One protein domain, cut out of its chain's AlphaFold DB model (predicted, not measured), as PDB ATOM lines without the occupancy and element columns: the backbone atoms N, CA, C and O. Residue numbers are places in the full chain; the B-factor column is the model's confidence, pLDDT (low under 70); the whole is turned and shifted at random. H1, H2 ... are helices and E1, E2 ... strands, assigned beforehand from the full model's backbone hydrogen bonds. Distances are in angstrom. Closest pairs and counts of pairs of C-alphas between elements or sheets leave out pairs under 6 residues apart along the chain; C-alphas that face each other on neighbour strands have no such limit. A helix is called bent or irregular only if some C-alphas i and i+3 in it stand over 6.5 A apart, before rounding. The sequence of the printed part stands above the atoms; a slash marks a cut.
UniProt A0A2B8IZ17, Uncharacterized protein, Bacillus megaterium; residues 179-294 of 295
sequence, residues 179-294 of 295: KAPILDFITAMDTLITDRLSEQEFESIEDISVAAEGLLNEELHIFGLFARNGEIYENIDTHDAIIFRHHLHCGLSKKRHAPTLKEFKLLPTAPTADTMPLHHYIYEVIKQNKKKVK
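This is residues 179 to 294 of the 295 residues of an uncharacterized protein of Bacillus megaterium (UniProt A0A2B8IZ17). A curled sheet of four strands, with the long hairpin of E3 and E4 running along the longest axis, has H1 and H2 packed on one face, while H3 packs on E3 at one end and meets H1 at a corner. The helices H1, H2 and H3 on one face of the sheet make two layers. The printed part has 116 residues, with three named helices and four named strands in the order H1 H2 E1 E2 E3 E4 H3; the sheet's order is E1, E2, E3, E4, all antiparallel, and the class is mixed, helices and strands. It is compact, with a radius of gyration of the C-alphas of 15.3 A, yet elongated, spanning 51 by 30 by 22 A.

Start at H1, residues 182 to 197, which is on the sheet over E4, residues 259 to 268, at a height over the sheet of 7.1 A; it runs along the strands, at 11 degrees to E4 on the local plane. Look at Thr 194 and Phe 264, their closest C-alphas, 5.4 A apart. H2, residues 205 to 223, touches H1 with residues 208 to 216 alone, closest at the C-alphas of Ile 193 and Ala 212, 6.4 A; they form a helical hairpin, running opposite ways at a steep tilt of 44 degrees. H2 has a kink of 35 degrees near residue 217 and is only just irregular: C-alphas 219 and 222 are 6.6 A apart. It is on the sheet too, its closest C-alpha pair with E1, residues 225 to 228, being Glu 213 and Ala 227, 5.4 A. Next comes a meander, each strand the antiparallel neighbour of the one before: E1, E2 at residues 231 to 236, E3 at residues 239 to 252, and E4. Find N 226 and O 233 at 2.9 A, N 232 and O 244 at 2.8 A, and N 247 and O 265 at 2.8 A, each within hydrogen-bond range. E3 bends by 60 degrees at residue 243 and E4 by 59 degrees at residue 262. H3, residues 278 to 292, is over E3 at a height over the sheet of 8.3 A, slantwise to the strands; the C-alphas of Ala 241 and Ile 286, the closest of the two, are 5.9 A apart. H1 and H3 only just touch, only at their ends, with 3 pairs of C-alphas within 8 A, the closest Ile 182 and Leu 278 at 4.6 A; they are about perpendicular at 80 degrees. H2 and H3 are apart. Every O i to N i+4 pair is within hydrogen-bond range in H1 and H3, and 13 of 15 in H2.

Find C-alpha 182 at (193.439, 186.167, 213.135); H1 runs 22.6 A to C-alpha 197. H2 covers 27.0 A, E1 10.2 A and E2 15.3 A. E3 runs 37.5 A to C-alpha 252 at (183.441, 156.544, 213.405), and E4 returns over 26.1 A. H3 covers 21.6 A and ends at C-alpha 292, (184.248, 191.339, 192.391).

The C-alphas farthest apart are those of Lys 255 and Lys 294, 53.3 A. The printed part has no cut, and no link is long. The model's mean pLDDT over the printed part is 83.2; look for values under 70 at residues 179 to 180, 235 to 239, 255 to 256 and 291 to 294.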
ATOM      1  N   LYS A 179     192.169 193.063 219.227       60.66
ATOM      2  CA  LYS A 179     193.638 193.043 219.104       60.66
ATOM      3  C   LYS A 179     194.210 191.647 218.861       60.66
ATOM      4  O   LYS A 179     195.421 191.518 218.725       60.66
ATOM      5  N   ALA A 180     193.363 190.620 218.867       67.94
ATOM      6  CA  ALA A 180     193.807 189.257 218.638       67.94
ATOM      7  C   ALA A 180     194.215 189.078 217.164       67.94
ATOM      8  O   ALA A 180     193.449 189.477 216.273       67.94
ATOM      9  N   PRO A 181     195.397 188.496 216.905       81.56
ATOM     10  CA  PRO A 181     195.748 187.985 215.594       81.56
ATOM     11  C   PRO A 181     194.674 187.022 215.078       81.56
ATOM     12  O   PRO A 181     194.093 186.252 215.841       81.56
ATOM     13  N   ILE A 182     194.412 187.054 213.775       84.31
ATOM     14  CA  ILE A 182     193.439 186.167 213.135       84.31
ATOM     15  C   ILE A 182     193.759 184.687 213.356       84.31
ATOM     16  O   ILE A 182     192.844 183.882 213.500       84.31
ATOM     17  N   LEU A 183     195.043 184.330 213.423       85.50
ATOM     18  CA  LEU A 183     195.449 182.947 213.634       85.50
ATOM     19  C   LEU A 183     195.062 182.452 215.035       85.50
ATOM     20  O   LEU A 183     194.509 181.364 215.156       85.50
ATOM     21  N   ASP A 184     195.242 183.286 216.064       84.25
ATOM     22  CA  ASP A 184     194.811 182.976 217.434       84.25
ATOM     23  C   ASP A 184     193.292 182.782 217.505       84.25
ATOM     24  O   ASP A 184     192.801 181.907 218.215       84.25
ATOM     25  N   PHE A 185     192.540 183.585 216.751       84.50
ATOM     26  CA  PHE A 185     191.092 183.437 216.643       84.50
ATOM     27  C   PHE A 185     190.695 182.117 215.966       84.50
ATOM     28  O   PHE A 185     189.845 181.403 216.493       84.50
ATOM     29  N   ILE A 186     191.335 181.770 214.842       88.38
ATOM     30  CA  ILE A 186     191.115 180.500 214.132       88.38
ATOM     31  C   ILE A 186     191.396 179.318 215.062       88.38
ATOM     32  O   ILE A 186     190.532 178.468 215.249       88.38
ATOM     33  N   THR A 187     192.561 179.303 215.715       87.38
ATOM     34  CA  THR A 187     192.949 178.219 216.628       87.38
ATOM     35  C   THR A 187     191.998 178.095 217.818       87.38
ATOM     36  O   THR A 187     191.655 176.978 218.212       87.38
ATOM     37  N   ALA A 188     191.537 179.215 218.379       85.06
ATOM     38  CA  ALA A 188     190.566 179.196 219.468       85.06
ATOM     39  C   ALA A 188     189.212 178.615 219.024       85.06
ATOM     40  O   ALA A 188     188.636 177.806 219.752       85.06
ATOM     41  N   MET A 189     188.721 178.969 217.828       86.69
ATOM     42  CA  MET A 189     187.478 178.398 217.290       86.69
ATOM     43  C   MET A 189     187.637 176.903 216.991       86.69
ATOM     44  O   MET A 189     186.783 176.111 217.385       86.69
ATOM     45  N   ASP A 190     188.753 176.505 216.377       90.44
ATOM     46  CA  ASP A 190     189.045 175.102 216.068       90.44
ATOM     47  C   ASP A 190     189.058 174.238 217.322       90.44
ATOM     48  O   ASP A 190     188.410 173.187 217.374       90.44
ATOM     49  N   THR A 191     189.748 174.719 218.357       86.88
ATOM     50  CA  THR A 191     189.854 174.032 219.644       86.88
ATOM     51  C   THR A 191     188.496 173.963 220.326       86.88
ATOM     52  O   THR A 191     188.088 172.883 220.743       86.88
ATOM     53  N   LEU A 192     187.750 175.071 220.387       86.31
ATOM     54  CA  LEU A 192     186.441 175.105 221.035       86.31
ATOM     55  C   LEU A 192     185.468 174.093 220.415       86.31
ATOM     56  O   LEU A 192     184.839 173.318 221.142       86.31
ATOM     57  N   ILE A 193     185.314 174.127 219.090       88.12
ATOM     58  CA  ILE A 193     184.334 173.287 218.395       88.12
ATOM     59  C   ILE A 193     184.765 171.819 218.451       88.12
ATOM     60  O   ILE A 193     183.947 170.952 218.769       88.12
ATOM     61  N   THR A 194     186.054 171.538 218.226       88.38
ATOM     62  CA  THR A 194     186.594 170.174 218.319       88.38
ATOM     63  C   THR A 194     186.416 169.607 219.724       88.38
ATOM     64  O   THR A 194     185.890 168.508 219.884       88.38
ATOM     65  N   ASP A 195     186.775 170.358 220.762       88.19
ATOM     66  CA  ASP A 195     186.687 169.902 222.147       88.19
ATOM     67  C   ASP A 195     185.248 169.662 222.601       88.19
ATOM     68  O   ASP A 195     184.984 168.714 223.341       88.19
ATOM     69  N   ARG A 196     184.300 170.506 222.175       85.88
ATOM     70  CA  ARG A 196     182.893 170.354 222.572       85.88
ATOM     71  C   ARG A 196     182.199 169.191 221.877       85.88
ATOM     72  O   ARG A 196     181.324 168.576 222.489       85.88
ATOM     73  N   LEU A 197     182.542 168.908 220.620       88.50
ATOM     74  CA  LEU A 197     181.801 167.946 219.798       88.50
ATOM     75  C   LEU A 197     182.515 166.596 219.619       88.50
ATOM     76  O   LEU A 197     181.860 165.619 219.268       88.50
ATOM     77  N   SER A 198     183.823 166.491 219.878       85.38
ATOM     78  CA  SER A 198     184.591 165.249 219.641       85.38
ATOM     79  C   SER A 198     184.208 164.070 220.541       85.38
ATOM     80  O   SER A 198     184.394 162.912 220.156       85.38
ATOM     81  N   GLU A 199     183.654 164.341 221.724       82.19
ATOM     82  CA  GLU A 199     183.191 163.312 222.666       82.19
ATOM     83  C   GLU A 199     181.726 162.898 222.442       82.19
ATOM     84  O   GLU A 199     181.252 161.949 223.071       82.19
ATOM     85  N   GLN A 200     181.009 163.583 221.547       85.31
ATOM     86  CA  GLN A 200     179.600 163.327 221.262       85.31
ATOM     87  C   GLN A 200     179.447 162.350 220.084       85.31
ATOM     88  O   GLN A 200     180.175 162.412 219.091       85.31
ATOM     89  N   GLU A 201     178.497 161.422 220.209       86.38
ATOM     90  CA  GLU A 201     178.068 160.536 219.123       86.38
ATOM     91  C   GLU A 201     176.828 161.147 218.465       86.38
ATOM     92  O   GLU A 201     175.880 161.503 219.165       86.38
ATOM     93  N   PHE A 202     176.837 161.256 217.137       88.56
ATOM     94  CA  PHE A 202     175.750 161.846 216.353       88.56
ATOM     95  C   PHE A 202     175.072 160.791 215.482       88.56
ATOM     96  O   PHE A 202     175.658 159.743 215.205       88.56
ATOM     97  N   GLU A 203     173.840 161.059 215.048       87.38
ATOM     98  CA  GLU A 203     173.099 160.160 214.156       87.38
ATOM     99  C   GLU A 203     173.617 160.261 212.712       87.38
ATOM    100  O   GLU A 203     173.754 159.244 212.029       87.38
ATOM    101  N   SER A 204     173.989 161.466 212.274       89.19
ATOM    102  CA  SER A 204     174.513 161.748 210.934       89.19
ATOM    103  C   SER A 204     175.666 162.766 210.938       89.19
ATOM    104  O   SER A 204     175.975 163.387 211.956       89.19
ATOM    105  N   ILE A 205     176.343 162.929 209.794       87.31
ATOM    106  CA  ILE A 205     177.364 163.982 209.618       87.31
ATOM    107  C   ILE A 205     176.685 165.355 209.535       87.31
ATOM    108  O   ILE A 205     177.232 166.350 210.008       87.31
ATOM    109  N   GLU A 206     175.481 165.403 208.976       89.19
ATOM    110  CA  GLU A 206     174.637 166.587 208.910       89.19
ATOM    111  C   GLU A 206     174.340 167.127 210.316       89.19
ATOM    112  O   GLU A 206     174.477 168.327 210.543       89.19
ATOM    113  N   ASP A 207     174.063 166.254 211.290       89.06
ATOM    114  CA  ASP A 207     173.851 166.663 212.687       89.06
ATOM    115  C   ASP A 207     175.113 167.260 213.323       89.06
ATOM    116  O   ASP A 207     175.025 168.218 214.094       89.06
ATOM    117  N   ILE A 208     176.298 166.745 212.967       90.44
ATOM    118  CA  ILE A 208     177.582 167.327 213.393       90.44
ATOM    119  C   ILE A 208     177.718 168.737 212.812       90.44
ATOM    120  O   ILE A 208     178.143 169.651 213.517       90.44
ATOM    121  N   SER A 209     177.337 168.926 211.543       89.44
ATOM    122  CA  SER A 209     177.368 170.238 210.890       89.44
ATOM    123  C   SER A 209     176.428 171.235 211.552       89.44
ATOM    124  O   SER A 209     176.848 172.348 211.860       89.44
ATOM    125  N   VAL A 210     175.192 170.829 211.849       90.12
ATOM    126  CA  VAL A 210     174.211 171.675 212.544       90.12
ATOM    127  C   VAL A 210     174.686 172.028 213.955       90.12
ATOM    128  O   VAL A 210     174.593 173.186 214.362       90.12
ATOM    129  N   ALA A 211     175.252 171.071 214.697       89.88
ATOM    130  CA  ALA A 211     175.791 171.321 216.034       89.88
ATOM    131  C   ALA A 211     177.002 172.273 216.008       89.88
ATOM    132  O   ALA A 211     177.104 173.168 216.850       89.88
ATOM    133  N   ALA A 212     177.900 172.110 215.030       90.31
ATOM    134  CA  ALA A 212     179.043 172.997 214.834       90.31
ATOM    135  C   ALA A 212     178.597 174.418 214.467       90.31
ATOM    136  O   ALA A 212     179.060 175.373 215.082       90.31
ATOM    137  N   GLU A 213     177.662 174.570 213.528       90.94
ATOM    138  CA  GLU A 213     177.106 175.872 213.134       90.94
ATOM    139  C   GLU A 213     176.350 176.555 214.282       90.94
ATOM    140  O   GLU A 213     176.461 177.770 214.451       90.94
ATOM    141  N   GLY A 214     175.628 175.796 215.113       87.69
ATOM    142  CA  GLY A 214     174.982 176.311 216.321       87.69
ATOM    143  C   GLY A 214     175.987 176.917 217.303       87.69
ATOM    144  O   GLY A 214     175.850 178.078 217.687       87.69
ATOM    145  N   LEU A 215     177.043 176.167 217.639       87.38
ATOM    146  CA  LEU A 215     178.121 176.646 218.512       87.38
ATOM    147  C   LEU A 215     178.882 177.831 217.907       87.38
ATOM    148  O   LEU A 215     179.200 178.784 218.614       87.38
ATOM    149  N   LEU A 216     179.162 177.802 216.602       87.94
ATOM    150  CA  LEU A 216     179.785 178.930 215.917       87.94
ATOM    151  C   LEU A 216     178.904 180.176 216.027       87.94
ATOM    152  O   LEU A 216     179.406 181.227 216.394       87.94
ATOM    153  N   ASN A 217     177.597 180.088 215.778       87.12
ATOM    154  CA  ASN A 217     176.699 181.242 215.889       87.12
ATOM    155  C   ASN A 217     176.609 181.799 217.323       87.12
ATOM    156  O   ASN A 217     176.575 183.021 217.502       87.12
ATOM    157  N   GLU A 218     176.634 180.937 218.345       83.50
ATOM    158  CA  GLU A 218     176.714 181.366 219.751       83.50
ATOM    159  C   GLU A 218     177.951 182.221 220.035       83.50
ATOM    160  O   GLU A 218     177.877 183.150 220.833       83.50
ATOM    161  N   GLU A 219     179.068 181.968 219.361       82.00
ATOM    162  CA  GLU A 219     180.337 182.639 219.648       82.00
ATOM    163  C   GLU A 219     180.670 183.762 218.655       82.00
ATOM    164  O   GLU A 219     181.319 184.748 219.004       82.00
ATOM    165  N   LEU A 220     180.198 183.657 217.412       81.81
ATOM    166  CA  LEU A 220     180.505 184.567 216.311       81.81
ATOM    167  C   LEU A 220     179.603 185.804 216.268       81.81
ATOM    168  O   LEU A 220     180.041 186.854 215.786       81.81
ATOM    169  N   HIS A 221     178.390 185.733 216.829       78.81
ATOM    170  CA  HIS A 221     177.438 186.849 216.795       78.81
ATOM    171  C   HIS A 221     178.006 188.135 217.424       78.81
ATOM    172  O   HIS A 221     177.670 189.240 217.000       78.81
ATOM    173  N   ILE A 222     178.911 188.018 218.407       72.94
ATOM    174  CA  ILE A 222     179.565 189.171 219.050       72.94
ATOM    175  C   ILE A 222     180.486 189.946 218.101       72.94
ATOM    176  O   ILE A 222     180.827 191.092 218.398       72.94
ATOM    177  N   PHE A 223     180.903 189.314 217.004       73.12
ATOM    178  CA  PHE A 223     181.721 189.886 215.940       73.12
ATOM    179  C   PHE A 223     180.881 190.292 214.718       73.12
ATOM    180  O   PHE A 223     181.454 190.719 213.723       73.12
ATOM    181  N   GLY A 224     179.548 190.160 214.775       76.75
ATOM    182  CA  GLY A 224     178.664 190.392 213.626       76.75
ATOM    183  C   GLY A 224     178.745 189.299 212.554       76.75
ATOM    184  O   GLY A 224     178.320 189.524 211.422       76.75
ATOM    185  N   LEU A 225     179.297 188.134 212.904       85.50
ATOM    186  CA  LEU A 225     179.506 187.007 212.002       85.50
ATOM    187  C   LEU A 225     178.474 185.901 212.248       85.50
ATOM    188  O   LEU A 225     178.067 185.667 213.386       85.50
ATOM    189  N   PHE A 226     178.098 185.191 211.184       87.56
ATOM    190  CA  PHE A 226     177.101 184.119 211.218       87.56
ATOM    191  C   PHE A 226     177.580 182.901 210.431       87.56
ATOM    192  O   PHE A 226     178.055 183.051 209.309       87.56
ATOM    193  N   ALA A 227     177.441 181.707 211.000       89.75
ATOM    194  CA  ALA A 227     177.766 180.437 210.363       89.75
ATOM    195  C   ALA A 227     176.521 179.795 209.742       89.75
ATOM    196  O   ALA A 227     175.469 179.723 210.385       89.75
ATOM    197  N   ARG A 228     176.646 179.320 208.503       88.62
ATOM    198  CA  ARG A 228     175.618 178.553 207.800       88.62
ATOM    199  C   ARG A 228     176.239 177.778 206.639       88.62
ATOM    200  O   ARG A 228     177.017 178.337 205.876       88.62
ATOM    201  N   ASN A 229     175.814 176.534 206.439       86.69
ATOM    202  CA  ASN A 229     176.175 175.713 205.280       86.69
ATOM    203  C   ASN A 229     177.696 175.591 205.033       86.69
ATOM    204  O   ASN A 229     178.145 175.680 203.889       86.69
ATOM    205  N   GLY A 230     178.508 175.399 206.077       87.62
ATOM    206  CA  GLY A 230     179.966 175.282 205.897       87.62
ATOM    207  C   GLY A 230     180.718 176.613 205.775       87.62
ATOM    208  O   GLY A 230     181.933 176.624 205.564       87.62
ATOM    209  N   GLU A 231     180.027 177.743 205.878       91.19
ATOM    210  CA  GLU A 231     180.575 179.069 205.612       91.19
ATOM    211  C   GLU A 231     180.218 180.047 206.737       91.19
ATOM    212  O   GLU A 231     179.201 179.907 207.415       91.19
ATOM    213  N   ILE A 232     181.079 181.040 206.955       89.50
ATOM    214  CA  ILE A 232     180.874 182.113 207.929       89.50
ATOM    215  C   ILE A 232     180.854 183.440 207.197       89.50
ATOM    216  O   ILE A 232     181.802 183.774 206.480       89.50
ATOM    217  N   TYR A 233     179.793 184.203 207.418       89.31
ATOM    218  CA  TYR A 233     179.486 185.417 206.684       89.31
ATOM    219  C   TYR A 233     179.383 186.628 207.602       89.31
ATOM    220  O   TYR A 233     179.008 186.507 208.769       89.31
ATOM    221  N   GLU A 234     179.639 187.802 207.035       83.44
ATOM    222  CA  GLU A 234     179.181 189.077 207.584       83.44
ATOM    223  C   GLU A 234     178.034 189.613 206.724       83.44
ATOM    224  O   GLU A 234     178.137 189.645 205.492       83.44
ATOM    225  N   ASN A 235     176.942 190.023 207.370       67.75
ATOM    226  CA  ASN A 235     175.767 190.553 206.687       67.75
ATOM    227  C   ASN A 235     175.987 192.034 206.342       67.75
ATOM    228  O   ASN A 235     176.092 192.872 207.239       67.75
ATOM    229  N   ILE A 236     176.069 192.360 205.046       58.31
ATOM    230  CA  ILE A 236     176.311 193.726 204.565       58.31
ATOM    231  C   ILE A 236     175.219 194.121 203.583       58.31
ATOM    232  O   ILE A 236     175.298 193.778 202.405       58.31
ATOM    233  N   ASP A 237     174.238 194.884 204.069       52.38
ATOM    234  CA  ASP A 237     173.261 195.710 203.335       52.38
ATOM    235  C   ASP A 237     172.478 195.068 202.163       52.38
ATOM    236  O   ASP A 237     171.671 195.770 201.563       52.38
ATOM    237  N   THR A 238     172.709 193.794 201.799       52.62
ATOM    238  CA  THR A 238     172.006 192.919 200.814       52.62
ATOM    239  C   THR A 238     172.866 191.742 200.311       52.62
ATOM    240  O   THR A 238     172.343 190.895 199.589       52.62
ATOM    241  N   HIS A 239     174.164 191.674 200.635       62.53
ATOM    242  CA  HIS A 239     175.072 190.618 200.165       62.53
ATOM    243  C   HIS A 239     175.882 190.022 201.320       62.53
ATOM    244  O   HIS A 239     176.508 190.755 202.088       62.53
ATOM    245  N   ASP A 240     175.926 188.692 201.385       74.62
ATOM    246  CA  ASP A 240     176.735 187.964 202.360       74.62
ATOM    247  C   ASP A 240     178.197 187.915 201.887       74.62
ATOM    248  O   ASP A 240     178.516 187.376 200.822       74.62
ATOM    249  N   ALA A 241     179.108 188.500 202.668       82.88
ATOM    250  CA  ALA A 241     180.540 188.375 202.421       82.88
ATOM    251  C   ALA A 241     181.068 187.134 203.145       82.88
ATOM    252  O   ALA A 241     181.034 187.081 204.369       82.88
ATOM    253  N   ILE A 242     181.587 186.154 202.399       88.12
ATOM    254  CA  ILE A 242     182.144 184.920 202.972       88.12
ATOM    255  C   ILE A 242     183.507 185.223 203.600       88.12
ATOM    256  O   ILE A 242     184.489 185.450 202.887       88.12
ATOM    257  N   ILE A 243     183.562 185.229 204.927       89.00
ATOM    258  CA  ILE A 243     184.749 185.557 205.723       89.00
ATOM    259  C   ILE A 243     185.599 184.312 205.985       89.00
ATOM    260  O   ILE A 243     186.816 184.345 205.811       89.00
ATOM    261  N   PHE A 244     184.964 183.202 206.357       91.88
ATOM    262  CA  PHE A 244     185.640 181.924 206.569       91.88
ATOM    263  C   PHE A 244     184.838 180.779 205.960       91.88
ATOM    264  O   PHE A 244     183.633 180.886 205.742       91.88
ATOM    265  N   ARG A 245     185.512 179.657 205.728       92.69
ATOM    266  CA  ARG A 245     184.875 178.355 205.513       92.69
ATOM    267  C   ARG A 245     185.250 177.425 206.643       92.69
ATOM    268  O   ARG A 245     186.362 177.523 207.146       92.69
ATOM    269  N   HIS A 246     184.365 176.517 207.018       90.62
ATOM    270  CA  HIS A 246     184.688 175.498 208.002       90.62
ATOM    271  C   HIS A 246     184.571 174.095 207.430       90.62
ATOM    272  O   HIS A 246     183.677 173.780 206.650       90.62
ATOM    273  N   HIS A 247     185.516 173.245 207.812       92.06
ATOM    274  CA  HIS A 247     185.607 171.865 207.366       92.06
ATOM    275  C   HIS A 247     185.523 170.935 208.574       92.06
ATOM    276  O   HIS A 247     186.170 171.157 209.598       92.06
ATOM    277  N   LEU A 248     184.733 169.872 208.429       90.94
ATOM    278  CA  LEU A 248     184.538 168.849 209.451       90.94
ATOM    279  C   LEU A 248     185.279 167.586 209.028       90.94
ATOM    280  O   LEU A 248     184.921 166.938 208.043       90.94
ATOM    281  N   HIS A 249     186.295 167.193 209.786       91.44
ATOM    282  CA  HIS A 249     186.883 165.868 209.664       91.44
ATOM    283  C   HIS A 249     186.153 164.930 210.619       91.44
ATOM    284  O   HIS A 249     186.352 164.966 211.834       91.44
ATOM    285  N   CYS A 250     185.285 164.090 210.058       90.00
ATOM    286  CA  CYS A 250     184.494 163.129 210.815       90.00
ATOM    287  C   CYS A 250     185.110 161.728 210.747       90.00
ATOM    288  O   CYS A 250     185.779 161.355 209.783       90.00
ATOM    289  N   GLY A 251     184.862 160.927 211.777       87.50
ATOM    290  CA  GLY A 251     185.224 159.516 211.816       87.50
ATOM    291  C   GLY A 251     184.214 158.723 212.630       87.50
ATOM    292  O   GLY A 251     183.310 159.288 213.239       87.50
ATOM    293  N   LEU A 252     184.372 157.404 212.676       83.62
ATOM    294  CA  LEU A 252     183.441 156.544 213.405       83.62
ATOM    295  C   LEU A 252     183.880 156.327 214.859       83.62
ATOM    296  O   LEU A 252     185.069 156.168 215.168       83.62
ATOM    297  N   SER A 253     182.899 156.297 215.757       79.12
ATOM    298  CA  SER A 253     183.032 155.817 217.130       79.12
ATOM    299  C   SER A 253     183.485 154.354 217.125       79.12
ATOM    300  O   SER A 253     182.877 153.503 216.474       79.12
ATOM    301  N   LYS A 254     184.527 154.035 217.908       72.50
ATOM    302  CA  LYS A 254     185.010 152.651 218.082       72.50
ATOM    303  C   LYS A 254     183.993 151.744 218.785       72.50
ATOM    304  O   LYS A 254     184.137 150.530 218.719       72.50
ATOM    305  N   LYS A 255     183.022 152.313 219.509       69.06
ATOM    306  CA  LYS A 255     182.077 151.554 220.342       69.06
ATOM    307  C   LYS A 255     180.766 151.250 219.628       69.06
ATOM    308  O   LYS A 255     180.176 150.213 219.910       69.06
ATOM    309  N   ARG A 256     180.290 152.150 218.762       68.44
ATOM    310  CA  ARG A 256     178.936 152.066 218.187       68.44
ATOM    311  C   ARG A 256     178.855 152.305 216.681       68.44
ATOM    312  O   ARG A 256     177.755 152.318 216.152       68.44
ATOM    313  N   HIS A 257     179.986 152.508 215.999       77.88
ATOM    314  CA  HIS A 257     180.021 152.897 214.581       77.88
ATOM    315  C   HIS A 257     179.205 154.166 214.256       77.88
ATOM    316  O   HIS A 257     178.883 154.407 213.099       77.88
ATOM    317  N   ALA A 258     178.905 154.992 215.262       85.00
ATOM    318  CA  ALA A 258     178.235 156.275 215.085       85.00
ATOM    319  C   ALA A 258     179.225 157.344 214.574       85.00
ATOM    320  O   ALA A 258     180.399 157.309 214.971       85.00
ATOM    321  N   PRO A 259     178.792 158.289 213.720       88.62
ATOM    322  CA  PRO A 259     179.558 159.482 213.375       88.62
ATOM    323  C   PRO A 259     180.033 160.269 214.609       88.62
ATOM    324  O   PRO A 259     179.289 160.494 215.561       88.62
ATOM    325  N   THR A 260     181.297 160.692 214.582       90.94
ATOM    326  CA  THR A 260     181.941 161.541 215.597       90.94
ATOM    327  C   THR A 260     182.825 162.576 214.912       90.94
ATOM    328  O   THR A 260     183.470 162.266 213.903       90.94
ATOM    329  N   LEU A 261     182.918 163.781 215.473       91.44
ATOM    330  CA  LEU A 261     183.887 164.771 215.010       91.44
ATOM    331  C   LEU A 261     185.296 164.374 215.477       91.44
ATOM    332  O   LEU A 261     185.503 164.036 216.641       91.44
ATOM    333  N   LYS A 262     186.277 164.393 214.572       90.69
ATOM    334  CA  LYS A 262     187.701 164.225 214.913       90.69
ATOM    335  C   LYS A 262     188.423 165.554 214.978       90.69
ATOM    336  O   LYS A 262     189.241 165.744 215.867       90.69
ATOM    337  N   GLU A 263     188.124 166.437 214.039       91.62
ATOM    338  CA  GLU A 263     188.784 167.729 213.928       91.62
ATOM    339  C   GLU A 263     187.856 168.704 213.195       91.62
ATOM    340  O   GLU A 263     187.268 168.361 212.166       91.62
ATOM    341  N   PHE A 264     187.716 169.911 213.734       93.94
ATOM    342  CA  PHE A 264     187.114 171.055 213.059       93.94
ATOM    343  C   PHE A 264     188.227 171.984 212.569       93.94
ATOM    344  O   PHE A 264     189.199 172.198 213.291       93.94
ATOM    345  N   LYS A 265     188.079 172.537 211.361       93.75
ATOM    346  CA  LYS A 265     189.007 173.538 210.816       93.75
ATOM    347  C   LYS A 265     188.289 174.750 210.277       93.75
ATOM    348  O   LYS A 265     187.467 174.614 209.372       93.75
ATOM    349  N   LEU A 266     188.697 175.919 210.739       91.75
ATOM    350  CA  LEU A 266     188.314 177.210 210.211       91.75
ATOM    351  C   LEU A 266     189.367 177.705 209.215       91.75
ATOM    352  O   LEU A 266     190.548 177.843 209.527       91.75
ATOM    353  N   LEU A 267     188.930 177.984 207.993       92.06
ATOM    354  CA  LEU A 267     189.786 178.340 206.871       92.06
ATOM    355  C   LEU A 267     189.505 179.779 206.414       92.06
ATOM    356  O   LEU A 267     188.358 180.096 206.077       92.06
ATOM    357  N   PRO A 268     190.526 180.651 206.356       90.75
ATOM    358  CA  PRO A 268     190.381 181.995 205.807       90.75
ATOM    359  C   PRO A 268     190.093 181.962 204.295       90.75
ATOM    360  O   PRO A 268     190.692 181.184 203.554       90.75
ATOM    361  N   THR A 269     189.189 182.825 203.816       88.81
ATOM    362  CA  THR A 269     188.825 182.943 202.387       88.81
ATOM    363  C   THR A 269     189.745 183.855 201.571       88.81
ATOM    364  O   THR A 269     189.819 183.723 200.348       88.81
ATOM    365  N   ALA A 270     190.462 184.763 202.230       85.75
ATOM    366  CA  ALA A 270     191.533 185.585 201.664       85.75
ATOM    367  C   ALA A 270     192.880 185.331 202.369       85.75
ATOM    368  O   ALA A 270     192.881 184.823 203.494       85.75
ATOM    369  N   PRO A 271     194.024 185.709 201.761       84.25
ATOM    370  CA  PRO A 271     195.334 185.594 202.395       84.25
ATOM    371  C   PRO A 271     195.409 186.336 203.733       84.25
ATOM    372  O   PRO A 271     195.003 187.495 203.837       84.25
ATOM    373  N   THR A 272     195.975 185.677 204.739       79.75
ATOM    374  CA  THR A 272     196.217 186.222 206.079       79.75
ATOM    375  C   THR A 272     197.706 186.456 206.302       79.75
ATOM    376  O   THR A 272     198.536 185.703 205.797       79.75
ATOM    377  N   ALA A 273     198.051 187.470 207.094       80.00
ATOM    378  CA  ALA A 273     199.368 187.563 207.724       80.00
ATOM    379  C   ALA A 273     199.237 187.141 209.194       80.00
ATOM    380  O   ALA A 273     198.226 187.462 209.819       80.00
ATOM    381  N   ASP A 274     200.249 186.473 209.749       73.69
ATOM    382  CA  ASP A 274     200.188 185.870 211.094       73.69
ATOM    383  C   ASP A 274     199.824 186.868 212.200       73.69
ATOM    384  O   ASP A 274     199.178 186.511 213.178       73.69
ATOM    385  N   THR A 275     200.193 188.138 212.034       79.56
ATOM    386  CA  THR A 275     199.928 189.218 212.995       79.56
ATOM    387  C   THR A 275     198.724 190.086 212.629       79.56
ATOM    388  O   THR A 275     198.439 191.061 213.326       79.56
ATOM    389  N   MET A 276     198.015 189.770 211.540       83.88
ATOM    390  CA  MET A 276     196.875 190.556 211.074       83.88
ATOM    391  C   MET A 276     195.733 190.477 212.096       83.88
ATOM    392  O   MET A 276     195.263 189.377 212.392       83.88
ATOM    393  N   PRO A 277     195.242 191.611 212.625       84.88
ATOM    394  CA  PRO A 277     194.088 191.602 213.513       84.88
ATOM    395  C   PRO A 277     192.827 191.109 212.795       84.88
ATOM    396  O   PRO A 277     192.600 191.456 211.634       84.88
ATOM    397  N   LEU A 278     191.962 190.379 213.507       82.44
ATOM    398  CA  LEU A 278     190.718 189.826 212.950       82.44
ATOM    399  C   LEU A 278     189.850 190.876 212.229       82.44
ATOM    400  O   LEU A 278     189.410 190.655 211.107       82.44
ATOM    401  N   HIS A 279     189.643 192.045 212.839       79.94
ATOM    402  CA  HIS A 279     188.816 193.106 212.249       79.94
ATOM    403  C   HIS A 279     189.414 193.672 210.948       79.94
ATOM    404  O   HIS A 279     188.678 194.024 210.027       79.94
ATOM    405  N   HIS A 280     190.748 193.741 210.853       84.19
ATOM    406  CA  HIS A 280     191.442 194.176 209.640       84.19
ATOM    407  C   HIS A 280     191.231 193.154 208.528       84.19
ATOM    408  O   HIS A 280     190.901 193.520 207.402       84.19
ATOM    409  N   TYR A 281     191.386 191.870 208.852       87.44
ATOM    410  CA  TYR A 281     191.160 190.793 207.898       87.44
ATOM    411  C   TYR A 281     189.750 190.830 207.308       87.44
ATOM    412  O   TYR A 281     189.589 190.856 206.088       87.44
ATOM    413  N   ILE A 282     188.744 190.890 208.181       84.94
ATOM    414  CA  ILE A 282     187.333 190.961 207.806       84.94
ATOM    415  C   ILE A 282     187.100 192.124 206.828       84.94
ATOM    416  O   ILE A 282     186.550 191.933 205.742       84.94
ATOM    417  N   TYR A 283     187.621 193.311 207.151       84.00
ATOM    418  CA  TYR A 283     187.529 194.482 206.280       84.00
ATOM    419  C   TYR A 283     188.153 194.257 204.890       84.00
ATOM    420  O   TYR A 283     187.562 194.637 203.873       84.00
ATOM    421  N   GLU A 284     189.327 193.624 204.811       85.62
ATOM    422  CA  GLU A 284     189.977 193.328 203.529       85.62
ATOM    423  C   GLU A 284     189.189 192.304 202.698       85.62
ATOM    424  O   GLU A 284     189.038 192.495 201.487       85.62
ATOM    425  N   VAL A 285     188.612 191.273 203.326       86.31
ATOM    426  CA  VAL A 285     187.743 190.298 202.643       86.31
ATOM    427  C   VAL A 285     186.514 190.990 202.048       86.31
ATOM    428  O   VAL A 285     186.208 190.819 200.865       86.31
ATOM    429  N   ILE A 286     185.845 191.844 202.826       82.56
ATOM    430  CA  ILE A 286     184.691 192.623 202.359       82.56
ATOM    431  C   ILE A 286     185.069 193.492 201.164       82.56
ATOM    432  O   ILE A 286     184.367 193.528 200.149       82.56
ATOM    433  N   LYS A 287     186.188 194.211 201.270       82.31
ATOM    434  CA  LYS A 287     186.680 195.106 200.222       82.31
ATOM    435  C   LYS A 287     186.983 194.350 198.928       82.31
ATOM    436  O   LYS A 287     186.697 194.868 197.848       82.31
ATOM    437  N   GLN A 288     187.530 193.138 199.015       81.62
ATOM    438  CA  GLN A 288     187.759 192.273 197.855       81.62
ATOM    439  C   GLN A 288     186.444 191.783 197.236       81.62
ATOM    440  O   GLN A 288     186.286 191.860 196.017       81.62
ATOM    441  N   ASN A 289     185.478 191.356 198.052       74.69
ATOM    442  CA  ASN A 289     184.172 190.907 197.567       74.69
ATOM    443  C   ASN A 289     183.390 192.041 196.883       74.69
ATOM    444  O   ASN A 289     182.881 191.854 195.780       74.69
ATOM    445  N   LYS A 290     183.411 193.265 197.431       72.44
ATOM    446  CA  LYS A 290     182.797 194.448 196.793       72.44
ATOM    447  C   LYS A 290     183.417 194.811 195.437       72.44
ATOM    448  O   LYS A 290     182.729 195.379 194.593       72.44
ATOM    449  N   LYS A 291     184.701 194.508 195.211       67.38
ATOM    450  CA  LYS A 291     185.357 194.714 193.905       67.38
ATOM    451  C   LYS A 291     184.934 193.672 192.869       67.38
ATOM    452  O   LYS A 291     184.823 194.022 191.703       67.38
ATOM    453  N   LYS A 292     184.682 192.426 193.286       62.81
ATOM    454  CA  LYS A 292     184.248 191.339 192.391       62.81
ATOM    455  C   LYS A 292     182.816 191.508 191.883       62.81
ATOM    456  O   LYS A 292     182.542 191.087 190.777       62.81
ATOM    457  N   VAL A 293     181.934 192.139 192.660       59.03
ATOM    458  CA  VAL A 293     180.527 192.390 192.274       59.03
ATOM    459  C   VAL A 293     180.384 193.559 191.280       59.03
ATOM    460  O   VAL A 293     179.343 193.716 190.652       59.03
ATOM    461  N   LYS A 294     181.416 194.405 191.133       54.62
ATOM    462  CA  LYS A 294     181.408 195.574 190.230       54.62
ATOM    463  C   LYS A 294     182.003 195.310 188.838       54.62
ATOM    464  O   LYS A 294     181.940 196.214 188.008       54.62
TER     465      LYS A 294